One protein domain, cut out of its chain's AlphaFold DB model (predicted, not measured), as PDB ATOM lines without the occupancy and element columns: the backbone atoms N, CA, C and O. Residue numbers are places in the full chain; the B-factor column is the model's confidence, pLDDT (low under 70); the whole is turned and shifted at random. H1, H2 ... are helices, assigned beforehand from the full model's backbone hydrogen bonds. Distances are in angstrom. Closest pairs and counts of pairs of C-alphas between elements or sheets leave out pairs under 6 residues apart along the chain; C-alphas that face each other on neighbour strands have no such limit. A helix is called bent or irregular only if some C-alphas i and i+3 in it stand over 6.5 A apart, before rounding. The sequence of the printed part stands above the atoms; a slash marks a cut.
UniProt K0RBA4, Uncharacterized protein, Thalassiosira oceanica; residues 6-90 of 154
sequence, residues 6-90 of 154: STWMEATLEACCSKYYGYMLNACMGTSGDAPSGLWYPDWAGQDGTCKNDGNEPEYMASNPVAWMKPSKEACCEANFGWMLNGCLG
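Overview. This is residues 6 to 90 of the 154 residues of an uncharacterized protein of Thalassiosira oceanica (UniProt K0RBA4). What shape does the model have? It is an elongated body with a sharply kinked helix at each end, H1 at one and H4 at the other, and the two small helices H2 and H3 between them. A long stretch with no named element, residues 30 to 58, runs from H1 past H2 and H3 to the H4 end and folds back to H2, its two limbs joined by a short antiparallel pairing of residues 41 to 42 with 51 to 52. What is it made of? The printed part has 85 residues with four named helices, in the order H1, H2, H3, H4, and no named strand; its class is all helix, though under half of the residues, 42, are in named elements. The whole is only just compact, close to loose, with a radius of gyration of the C-alphas of 14.2 A and spans of 44 by 26 by 18 A.

Along the chain. Where are the longest helices? H1 is residues 13 to 29, 6.8 A from first to last C-alpha, beginning at C-alpha 13 at (416.248, -180.967, 127.005). H4 is residues 73 to 89, 6.5 A, ending at C-alpha 89 at (389.548, -200.331, 128.979). Which helices lie between them? H2 is residues 59 to 62, 4.9 A, and H3 is residues 65 to 68, 5.1 A.

Arrangement. How do H1 and H4 run? H1 has a kink of 145 degrees near residue 21 and is irregular, with C-alphas 23 and 26 8.9 A apart. H4 has a kink of 146 degrees near residue 81 and is irregular, with C-alphas 83 and 86 8.8 A apart. What stands nearby? H1 and H2 are close but not clearly touching, their closest C-alphas, of Tyr 23 and Tyr 60, being 7.5 A apart. H1 and H3 are near each other, with 12 pairs of C-alphas within 10 A. H2 and H3 touch only at the corner, and only just, with 3 pairs of C-alphas within 8 A; the closest are those of Met 61 and Trp 68, 5.3 A apart. What of H4 and the backbones? H4 is apart from H1, H2 and H3. In H1 and in H4, 8 of 13 O i to N i+4 pairs are within hydrogen-bond range, while H2 and H3 are too short for such a pair.

Size, cuts and confidence. How large is it? The two C-alphas farthest apart, of Ser 6 and Gln 47, are 45.4 A apart. Which links are long? The link from H1 to H2, 29 residues, is long; those from H2 to H3 and from H3 to H4 are tight, and the printed part has no cut. Where is confidence low? The mean pLDDT of the printed part is 83.0, and residues 32 to 37 and 46 to 48 are under 70.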
ATOM      1  N   SER A   6     420.158-171.716 138.132       70.25
ATOM      2  CA  SER A   6     419.378-172.817 138.719       70.25
ATOM      3  C   SER A   6     417.875-172.551 138.869       70.25
ATOM      4  O   SER A   6     417.126-173.475 139.161       70.25
ATOM      5  N   THR A   7     417.418-171.308 138.703       76.94
ATOM      6  CA  THR A   7     415.987-170.966 138.787       76.94
ATOM      7  C   THR A   7     415.237-171.193 137.476       76.94
ATOM      8  O   THR A   7     414.018-171.353 137.504       76.94
ATOM      9  N   TRP A   8     415.945-171.223 136.340       75.38
ATOM     10  CA  TRP A   8     415.333-171.332 135.015       75.38
ATOM     11  C   TRP A   8     415.954-172.408 134.111       75.38
ATOM     12  O   TRP A   8     415.303-172.823 133.155       75.38
ATOM     13  N   MET A   9     417.163-172.892 134.408       81.69
ATOM     14  CA  MET A   9     417.774-174.017 133.695       81.69
ATOM     15  C   MET A   9     417.228-175.358 134.187       81.69
ATOM     16  O   MET A   9     417.126-175.592 135.388       81.69
ATOM     17  N   GLU A  10     416.949-176.256 133.244       88.88
ATOM     18  CA  GLU A  10     416.549-177.639 133.507       88.88
ATOM     19  C   GLU A  10     417.687-178.610 133.168       88.88
ATOM     20  O   GLU A  10     418.526-178.329 132.313       88.88
ATOM     21  N   ALA A  11     417.711-179.767 133.834       87.69
ATOM     22  CA  ALA A  11     418.786-180.753 133.688       87.69
ATOM     23  C   ALA A  11     418.750-181.528 132.356       87.69
ATOM     24  O   ALA A  11     419.764-182.092 131.948       87.69
ATOM     25  N   THR A  12     417.598-181.575 131.681       88.75
ATOM     26  CA  THR A  12     417.421-182.278 130.404       88.75
ATOM     27  C   THR A  12     416.701-181.394 129.389       88.75
ATOM     28  O   THR A  12     415.910-180.519 129.753       88.75
ATOM     29  N   LEU A  13     416.958-181.639 128.098       85.94
ATOM     30  CA  LEU A  13     416.248-180.967 127.005       85.94
ATOM     31  C   LEU A  13     414.734-181.207 127.101       85.94
ATOM     32  O   LEU A  13     413.961-180.272 126.941       85.94
ATOM     33  N   GLU A  14     414.318-182.427 127.449       85.06
ATOM     34  CA  GLU A  14     412.911-182.782 127.659       85.06
ATOM     35  C   GLU A  14     412.266-181.979 128.797       85.06
ATOM     36  O   GLU A  14     411.164-181.459 128.625       85.06
ATOM     37  N   ALA A  15     412.947-181.816 129.938       85.88
ATOM     38  CA  ALA A  15     412.434-181.028 131.059       85.88
ATOM     39  C   ALA A  15     412.330-179.537 130.700       85.88
ATOM     40  O   ALA A  15     411.326-178.895 131.007       85.88
ATOM     41  N   CYS A  16     413.320-179.002 129.978       88.88
ATOM     42  CA  CYS A  16     413.293-177.634 129.456       88.88
ATOM     43  C   CYS A  16     412.116-177.426 128.490       88.88
ATOM     44  O   CYS A  16     411.303-176.516 128.670       88.88
ATOM     45  N   CYS A  17     411.988-178.305 127.494       88.75
ATOM     46  CA  CYS A  17     410.939-178.223 126.489       88.75
ATOM     47  C   CYS A  17     409.551-178.435 127.103       88.75
ATOM     48  O   CYS A  17     408.638-177.687 126.781       88.75
ATOM     49  N   SER A  18     409.383-179.362 128.048       85.56
ATOM     50  CA  SER A  18     408.097-179.582 128.723       85.56
ATOM     51  C   SER A  18     407.680-178.384 129.572       85.56
ATOM     52  O   SER A  18     406.510-178.006 129.570       85.56
ATOM     53  N   LYS A  19     408.634-177.754 130.271       86.56
ATOM     54  CA  LYS A  19     408.365-176.624 131.168       86.56
ATOM     55  C   LYS A  19     408.068-175.319 130.431       86.56
ATOM     56  O   LYS A  19     407.174-174.590 130.848       86.56
ATOM     57  N   TYR A  20     408.806-175.014 129.362       88.56
ATOM     58  CA  TYR A  20     408.712-173.715 128.674       88.56
ATOM     59  C   TYR A  20     408.024-173.774 127.308       88.56
ATOM     60  O   TYR A  20     407.498-172.764 126.844       88.56
ATOM     61  N   TYR A  21     407.997-174.944 126.669       87.38
ATOM     62  CA  TYR A  21     407.538-175.131 125.290       87.38
ATOM     63  C   TYR A  21     406.618-176.350 125.141       87.38
ATOM     64  O   TYR A  21     406.541-176.940 124.066       87.38
ATOM     65  N   GLY A  22     405.892-176.732 126.198       81.06
ATOM     66  CA  GLY A  22     405.088-177.959 126.208       81.06
ATOM     67  C   GLY A  22     404.018-178.019 125.109       81.06
ATOM     68  O   GLY A  22     403.637-179.099 124.681       81.06
ATOM     69  N   TYR A  23     403.559-176.881 124.589       79.31
ATOM     70  CA  TYR A  23     402.610-176.829 123.468       79.31
ATOM     71  C   TYR A  23     403.218-177.246 122.114       79.31
ATOM     72  O   TYR A  23     402.481-177.500 121.169       79.31
ATOM     73  N   MET A  24     404.545-177.321 122.015       78.62
ATOM     74  CA  MET A  24     405.296-177.704 120.815       78.62
ATOM     75  C   MET A  24     406.548-178.499 121.205       78.62
ATOM     76  O   MET A  24     407.657-178.234 120.733       78.62
ATOM     77  N   LEU A  25     406.357-179.471 122.104       83.94
ATOM     78  CA  LEU A  25     407.426-180.271 122.695       83.94
ATOM     79  C   LEU A  25     408.296-180.930 121.617       83.94
ATOM     80  O   LEU A  25     409.514-180.788 121.661       83.94
ATOM     81  N   ASN A  26     407.683-181.565 120.615       80.19
ATOM     82  CA  ASN A  26     408.420-182.233 119.538       80.19
ATOM     83  C   ASN A  26     409.279-181.261 118.722       80.19
ATOM     84  O   ASN A  26     410.457-181.518 118.485       80.19
ATOM     85  N   ALA A  27     408.724-180.099 118.357       82.12
ATOM     86  CA  ALA A  27     409.474-179.075 117.635       82.12
ATOM     87  C   ALA A  27     410.652-178.543 118.469       82.12
ATOM     88  O   ALA A  27     411.740-178.338 117.936       82.12
ATOM     89  N   CYS A  28     410.461-178.380 119.783       86.31
ATOM     90  CA  CYS A  28     411.524-177.991 120.714       86.31
ATOM     91  C   CYS A  28     412.606-179.074 120.864       86.31
ATOM     92  O   CYS A  28     413.791-178.759 120.945       86.31
ATOM     93  N   MET A  29     412.215-180.352 120.866       85.06
ATOM     94  CA  MET A  29     413.131-181.493 120.955       85.06
ATOM     95  C   MET A  29     413.793-181.847 119.613       85.06
ATOM     96  O   MET A  29     414.708-182.670 119.588       85.06
ATOM     97  N   GLY A  30     413.369-181.225 118.507       79.31
ATOM     98  CA  GLY A  30     413.875-181.509 117.163       79.31
ATOM     99  C   GLY A  30     413.372-182.832 116.577       79.31
ATOM    100  O   GLY A  30     413.987-183.353 115.647       79.31
ATOM    101  N   THR A  31     412.281-183.389 117.107       72.12
ATOM    102  CA  THR A  31     411.634-184.599 116.590       72.12
ATOM    103  C   THR A  31     410.517-184.227 115.614       72.12
ATOM    104  O   THR A  31     409.685-183.357 115.877       72.12
ATOM    105  N   SER A  32     410.517-184.850 114.435       59.75
ATOM    106  CA  SER A  32     409.517-184.617 113.391       59.75
ATOM    107  C   SER A  32     408.175-185.232 113.783       59.75
ATOM    108  O   SER A  32     408.126-186.444 113.935       59.75
ATOM    109  N   GLY A  33     407.158-184.369 113.927       58.56
ATOM    110  CA  GLY A  33     405.686-184.496 113.806       58.56
ATOM    111  C   GLY A  33     404.912-185.797 114.057       58.56
ATOM    112  O   GLY A  33     403.742-185.707 114.415       58.56
ATOM    113  N   ASP A  34     405.505-186.969 113.886       58.19
ATOM    114  CA  ASP A  34     404.838-188.248 114.066       58.19
ATOM    115  C   ASP A  34     404.818-188.609 115.550       58.19
ATOM    116  O   ASP A  34     405.843-188.540 116.245       58.19
ATOM    117  N   ALA A  35     403.645-188.982 116.061       63.00
ATOM    118  CA  ALA A  35     403.575-189.451 117.428       63.00
ATOM    119  C   ALA A  35     404.374-190.759 117.566       63.00
ATOM    120  O   ALA A  35     404.445-191.564 116.630       63.00
ATOM    121  N   PRO A  36     404.977-191.014 118.737       68.06
ATOM    122  CA  PRO A  36     405.652-192.273 118.986       68.06
ATOM    123  C   PRO A  36     404.670-193.439 118.808       68.06
ATOM    124  O   PRO A  36     403.669-193.543 119.522       68.06
ATOM    125  N   SER A  37     404.973-194.330 117.861       69.69
ATOM    126  CA  SER A  37     404.151-195.509 117.587       69.69
ATOM    127  C   SER A  37     404.010-196.373 118.839       69.69
ATOM    128  O   SER A  37     405.000-196.628 119.529       69.69
ATOM    129  N   GLY A  38     402.806-196.880 119.101       79.75
ATOM    130  CA  GLY A  38     402.559-197.784 120.222       79.75
ATOM    131  C   GLY A  38     402.158-197.095 121.528       79.75
ATOM    132  O   GLY A  38     401.917-197.804 122.506       79.75
ATOM    133  N   LEU A  39     402.002-195.768 121.556       89.81
ATOM    134  CA  LEU A  39     401.399-195.061 122.687       89.81
ATOM    135  C   LEU A  39     399.873-194.941 122.557       89.81
ATOM    136  O   LEU A  39     399.312-194.898 121.466       89.81
ATOM    137  N   TRP A  40     399.205-194.869 123.705       92.81
ATOM    138  CA  TRP A  40     397.757-194.772 123.828       92.81
ATOM    139  C   TRP A  40     397.327-193.343 124.137       92.81
ATOM    140  O   TRP A  40     397.811-192.762 125.109       92.81
ATOM    141  N   TYR A  41     396.394-192.805 123.359       92.62
ATOM    142  CA  TYR A  41     395.858-191.456 123.519       92.62
ATOM    143  C   TYR A  41     394.353-191.485 123.836       92.62
ATOM    144  O   TYR A  41     393.651-192.390 123.376       92.62
ATOM    145  N   PRO A  42     393.838-190.540 124.641       93.56
ATOM    146  CA  PRO A  42     392.421-190.486 124.977       93.56
ATOM    147  C   PRO A  42     391.580-190.065 123.769       93.56
ATOM    148  O   PRO A  42     391.853-189.057 123.119       93.56
ATOM    149  N   ASP A  43     390.522-190.817 123.485       91.00
ATOM    150  CA  ASP A  43     389.556-190.475 122.451       91.00
ATOM    151  C   ASP A  43     388.480-189.547 123.018       91.00
ATOM    152  O   ASP A  43     387.475-189.990 123.572       91.00
ATOM    153  N   TRP A  44     388.703-188.241 122.877       86.25
ATOM    154  CA  TRP A  44     387.715-187.227 123.258       86.25
ATOM    155  C   TRP A  44     386.571-187.082 122.251       86.25
ATOM    156  O   TRP A  44     385.537-186.510 122.585       86.25
ATOM    157  N   ALA A  45     386.782-187.521 121.007       77.69
ATOM    158  CA  ALA A  45     385.811-187.368 119.928       77.69
ATOM    159  C   ALA A  45     384.782-188.510 119.920       77.69
ATOM    160  O   ALA A  45     383.647-188.319 119.481       77.69
ATOM    161  N   GLY A  46     385.177-189.692 120.394       68.88
ATOM    162  CA  GLY A  46     384.302-190.843 120.572       68.88
ATOM    163  C   GLY A  46     383.319-190.677 121.732       68.88
ATOM    164  O   GLY A  46     383.598-190.021 122.732       68.88
ATOM    165  N   GLN A  47     382.157-191.321 121.616       66.62
ATOM    166  CA  GLN A  47     381.160-191.372 122.696       66.62
ATOM    167  C   GLN A  47     381.495-192.434 123.753       66.62
ATOM    168  O   GLN A  47     381.006-192.360 124.877       66.62
ATOM    169  N   ASP A  48     382.352-193.396 123.406       68.56
ATOM    170  CA  ASP A  48     382.637-194.575 124.228       68.56
ATOM    171  C   ASP A  48     383.638-194.304 125.363       68.56
ATOM    172  O   ASP A  48     383.838-195.164 126.218       68.56
ATOM    173  N   GLY A  49     384.279-193.125 125.374       80.81
ATOM    174  CA  GLY A  49     385.194-192.718 126.440       80.81
ATOM    175  C   GLY A  49     386.358-193.692 126.629       80.81
ATOM    176  O   GLY A  49     386.535-194.260 127.707       80.81
ATOM    177  N   THR A  50     387.122-193.927 125.560       87.25
ATOM    178  CA  THR A  50     388.196-194.930 125.512       87.25
ATOM    179  C   THR A  50     389.538-194.316 125.121       87.25
ATOM    180  O   THR A  50     389.621-193.149 124.756       87.25
ATOM    181  N   CYS A  51     390.604-195.111 125.181       91.88
ATOM    182  CA  CYS A  51     391.906-194.748 124.635       91.88
ATOM    183  C   CYS A  51     392.210-195.559 123.373       91.88
ATOM    184  O   CYS A  51     391.902-196.753 123.317       91.88
ATOM    185  N   LYS A  52     392.845-194.919 122.388       89.81
ATOM    186  CA  LYS A  52     393.198-195.476 121.074       89.81
ATOM    187  C   LYS A  52     394.710-195.523 120.866       89.81
ATOM    188  O   LYS A  52     395.458-194.822 121.537       89.81
ATOM    189  N   ASN A  53     395.134-196.384 119.948       89.56
ATOM    190  CA  ASN A  53     396.520-196.581 119.517       89.56
ATOM    191  C   ASN A  53     396.491-197.048 118.055       89.56
ATOM    192  O   ASN A  53     396.810-198.189 117.731       89.56
ATOM    193  N   ASP A  54     395.923-196.206 117.197       85.81
ATOM    194  CA  ASP A  54     395.658-196.488 115.783       85.81
ATOM    195  C   ASP A  54     396.425-195.552 114.834       85.81
ATOM    196  O   ASP A  54     396.259-195.661 113.621       85.81
ATOM    197  N   GLY A  55     397.260-194.653 115.370       84.62
ATOM    198  CA  GLY A  55     398.017-193.665 114.598       84.62
ATOM    199  C   GLY A  55     397.174-192.505 114.058       84.62
ATOM    200  O   GLY A  55     397.650-191.761 113.206       84.62
ATOM    201  N   ASN A  56     395.916-192.371 114.498       86.50
ATOM    202  CA  ASN A  56     395.011-191.291 114.087       86.50
ATOM    203  C   ASN A  56     394.846-190.217 115.175       86.50
ATOM    204  O   ASN A  56     393.817-189.536 115.238       86.50
ATOM    205  N   GLU A  57     395.826-190.081 116.066       88.00
ATOM    206  CA  GLU A  57     395.812-189.064 117.110       88.00
ATOM    207  C   GLU A  57     395.740-187.636 116.542       88.00
ATOM    208  O   GLU A  57     396.354-187.316 115.521       88.00
ATOM    209  N   PRO A  58     395.031-186.719 117.223       88.69
ATOM    210  CA  PRO A  58     395.072-185.305 116.884       88.69
ATOM    211  C   PRO A  58     396.488-184.715 116.971       88.69
ATOM    212  O   PRO A  58     397.253-185.024 117.887       88.69
ATOM    213  N   GLU A  59     396.794-183.755 116.094       86.62
ATOM    214  CA  GLU A  59     398.123-183.130 115.964       86.62
ATOM    215  C   GLU A  59     398.669-182.548 117.280       86.62
ATOM    216  O   GLU A  59     399.867-182.617 117.555       86.62
ATOM    217  N   TYR A  60     397.803-182.008 118.144       85.19
ATOM    218  CA  TYR A  60     398.230-181.454 119.433       85.19
ATOM    219  C   TYR A  60     398.669-182.532 120.438       85.19
ATOM    220  O   TYR A  60     399.492-182.253 121.309       85.19
ATOM    221  N   MET A  61     398.138-183.756 120.321       88.56
ATOM    222  CA  MET A  61     398.589-184.902 121.112       88.56
ATOM    223  C   MET A  61     399.901-185.440 120.558       88.56
ATOM    224  O   MET A  61     400.830-185.676 121.328       88.56
ATOM    225  N   ALA A  62     399.998-185.537 119.228       85.62
ATOM    226  CA  ALA A  62     401.228-185.919 118.548       85.62
ATOM    227  C   ALA A  62     402.375-184.960 118.884       85.62
ATOM    228  O   ALA A  62     403.478-185.417 119.147       85.62
ATOM    229  N   SER A  63     402.110-183.651 118.967       84.25
ATOM    230  CA  SER A  63     403.099-182.600 119.258       84.25
ATOM    231  C   SER A  63     403.641-182.607 120.694       84.25
ATOM    232  O   SER A  63     404.688-182.004 120.950       84.25
ATOM    233  N   ASN A  64     402.942-183.256 121.633       84.56
ATOM    234  CA  ASN A  64     403.392-183.464 123.011       84.56
ATOM    235  C   ASN A  64     402.905-184.830 123.540       84.56
ATOM    236  O   ASN A  64     401.996-184.906 124.378       84.56
ATOM    237  N   PRO A  65     403.528-185.925 123.083       84.31
ATOM    238  CA  PRO A  65     403.091-187.269 123.434       84.31
ATOM    239  C   PRO A  65     403.334-187.576 124.917       84.31
ATOM    240  O   PRO A  65     402.594-188.353 125.509       84.31
ATOM    241  N   VAL A  66     404.315-186.925 125.551       82.56
ATOM    242  CA  VAL A  66     404.614-187.079 126.985       82.56
ATOM    243  C   VAL A  66     403.444-186.606 127.854       82.56
ATOM    244  O   VAL A  66     403.091-187.258 128.844       82.56
ATOM    245  N   ALA A  67     402.805-185.493 127.483       85.31
ATOM    246  CA  ALA A  67     401.637-184.989 128.197       85.31
ATOM    247  C   ALA A  67     400.371-185.799 127.885       85.31
ATOM    248  O   ALA A  67     399.609-186.113 128.801       85.31
ATOM    249  N   TRP A  68     400.156-186.143 126.611       88.56
ATOM    250  CA  TRP A  68     398.855-186.615 126.128       88.56
ATOM    251  C   TRP A  68     398.723-188.128 125.985       88.56
ATOM    252  O   TRP A  68     397.608-188.644 126.037       88.56
ATOM    253  N   MET A  69     399.829-188.847 125.824       90.38
ATOM    254  CA  MET A  69     399.818-190.271 125.515       90.38
ATOM    255  C   MET A  69     400.464-191.086 126.638       90.38
ATOM    256  O   MET A  69     401.259-190.585 127.437       90.38
ATOM    257  N   LYS A  70     400.086-192.362 126.740       92.62
ATOM    258  CA  LYS A  70     400.554-193.285 127.781       92.62
ATOM    259  C   LYS A  70     401.060-194.597 127.179       92.62
ATOM    260  O   LYS A  70     400.610-194.987 126.106       92.62
ATOM    261  N   PRO A  71     401.973-195.306 127.862       89.44
ATOM    262  CA  PRO A  71     402.560-196.542 127.338       89.44
ATOM    263  C   PRO A  71     401.572-197.714 127.253       89.44
ATOM    264  O   PRO A  71     401.837-198.681 126.546       89.44
ATOM    265  N   SER A  72     400.438-197.654 127.954       89.25
ATOM    266  CA  SER A  72     399.405-198.691 127.921       89.25
ATOM    267  C   SER A  72     398.000-198.095 127.922       89.25
ATOM    268  O   SER A  72     397.794-196.949 128.345       89.25
ATOM    269  N   LYS A  73     397.027-198.896 127.473       87.06
ATOM    270  CA  LYS A  73     395.609-198.532 127.521       87.06
ATOM    271  C   LYS A  73     395.167-198.298 128.962       87.06
ATOM    272  O   LYS A  73     394.480-197.322 129.228       87.06
ATOM    273  N   GLU A  74     395.624-199.144 129.884       87.69
ATOM    274  CA  GLU A  74     395.395-199.043 131.327       87.69
ATOM    275  C   GLU A  74     395.856-197.694 131.865       87.69
ATOM    276  O   GLU A  74     395.043-196.958 132.416       87.69
ATOM    277  N   ALA A  75     397.111-197.312 131.620       91.50
ATOM    278  CA  ALA A  75     397.642-196.041 132.100       91.50
ATOM    279  C   ALA A  75     396.908-194.836 131.484       91.50
ATOM    280  O   ALA A  75     396.697-193.824 132.153       91.50
ATOM    281  N   CYS A  76     396.496-194.931 130.215       93.12
ATOM    282  CA  CYS A  76     395.687-193.896 129.570       93.12
ATOM    283  C   CYS A  76     394.298-193.771 130.207       93.12
ATOM    284  O   CYS A  76     393.861-192.658 130.518       93.12
ATOM    285  N   CYS A  77     393.626-194.899 130.437       91.56
ATOM    286  CA  CYS A  77     392.309-194.939 131.051       91.56
ATOM    287  C   CYS A  77     392.340-194.486 132.511       91.56
ATOM    288  O   CYS A  77     391.471-193.725 132.912       91.56
ATOM    289  N   GLU A  78     393.336-194.882 133.302       90.94
ATOM    290  CA  GLU A  78     393.492-194.413 134.684       90.94
ATOM    291  C   GLU A  78     393.675-192.893 134.744       90.94
ATOM    292  O   GLU A  78     393.045-192.226 135.566       90.94
ATOM    293  N   ALA A  79     394.487-192.335 133.840       92.50
ATOM    294  CA  ALA A  79     394.789-190.908 133.815       92.50
ATOM    295  C   ALA A  79     393.615-190.035 133.335       92.50
ATOM    296  O   ALA A  79     393.425-188.939 133.858       92.50
ATOM    297  N   ASN A  80     392.843-190.493 132.344       91.19
ATOM    298  CA  ASN A  80     391.845-189.662 131.650       91.19
ATOM    299  C   ASN A  80     390.392-190.081 131.913       91.19
ATOM    300  O   ASN A  80     389.478-189.260 131.872       91.19
ATOM    301  N   PHE A  81     390.172-191.361 132.198       88.00
ATOM    302  CA  PHE A  81     388.853-191.982 132.291       88.00
ATOM    303  C   PHE A  81     388.703-192.821 133.566       88.00
ATOM    304  O   PHE A  81     387.915-193.763 133.596       88.00
ATOM    305  N   GLY A  82     389.425-192.484 134.642       81.81
ATOM    306  CA  GLY A  82     389.417-193.261 135.888       81.81
ATOM    307  C   GLY A  82     388.021-193.427 136.504       81.81
ATOM    308  O   GLY A  82     387.724-194.453 137.111       81.81
ATOM    309  N   TRP A  83     387.124-192.466 136.265       77.69
ATOM    310  CA  TRP A  83     385.714-192.518 136.675       77.69
ATOM    311  C   TRP A  83     384.891-193.602 135.956       77.69
ATOM    312  O   TRP A  83     383.847-194.012 136.455       77.69
ATOM    313  N   MET A  84     385.370-194.094 134.813       74.56
ATOM    314  CA  MET A  84     384.792-195.201 134.051       74.56
ATOM    315  C   MET A  84     385.875-196.170 133.563       74.56
ATOM    316  O   MET A  84     385.797-196.683 132.447       74.56
ATOM    317  N   LEU A  85     386.878-196.445 134.405       80.19
ATOM    318  CA  LEU A  85     388.077-197.215 134.051       80.19
ATOM    319  C   LEU A  85     387.758-198.525 133.310       80.19
ATOM    320  O   LEU A  85     388.342-198.808 132.267       80.19
ATOM    321  N   ASN A  86     386.774-199.280 133.802       74.44
ATOM    322  CA  ASN A  86     386.310-200.507 133.154       74.44
ATOM    323  C   ASN A  86     385.731-200.229 131.752       74.44
ATOM    324  O   ASN A  86     386.160-200.835 130.772       74.44
ATOM    325  N   GLY A  87     384.821-199.258 131.625       78.06
ATOM    326  CA  GLY A  87     384.273-198.854 130.325       78.06
ATOM    327  C   GLY A  87     385.371-198.467 129.329       78.06
ATOM    328  O   GLY A  87     385.432-199.022 128.233       78.06
ATOM    329  N   CYS A  88     386.309-197.621 129.762       86.31
ATOM    330  CA  CYS A  88     387.418-197.154 128.932       86.31
ATOM    331  C   CYS A  88     388.326-198.283 128.447       86.31
ATOM    332  O   CYS A  88     388.696-198.332 127.269       86.31
ATOM    333  N   LEU A  89     388.679-199.216 129.330       83.44
ATOM    334  CA  LEU A  89     389.548-200.331 128.979       83.44
ATOM    335  C   LEU A  89     388.934-201.218 127.891       83.44
ATOM    336  O   LEU A  89     389.646-201.985 127.243       83.44
ATOM    337  N   GLY A  90     387.618-201.152 127.663       71.06
ATOM    338  CA  GLY A  90     386.894-202.203 126.944       71.06
ATOM    339  C   GLY A  90     386.910-203.527 127.717       71.06
ATOM    340  O   GLY A  90     386.268-204.498 127.317       71.06
TER     341      GLY A  90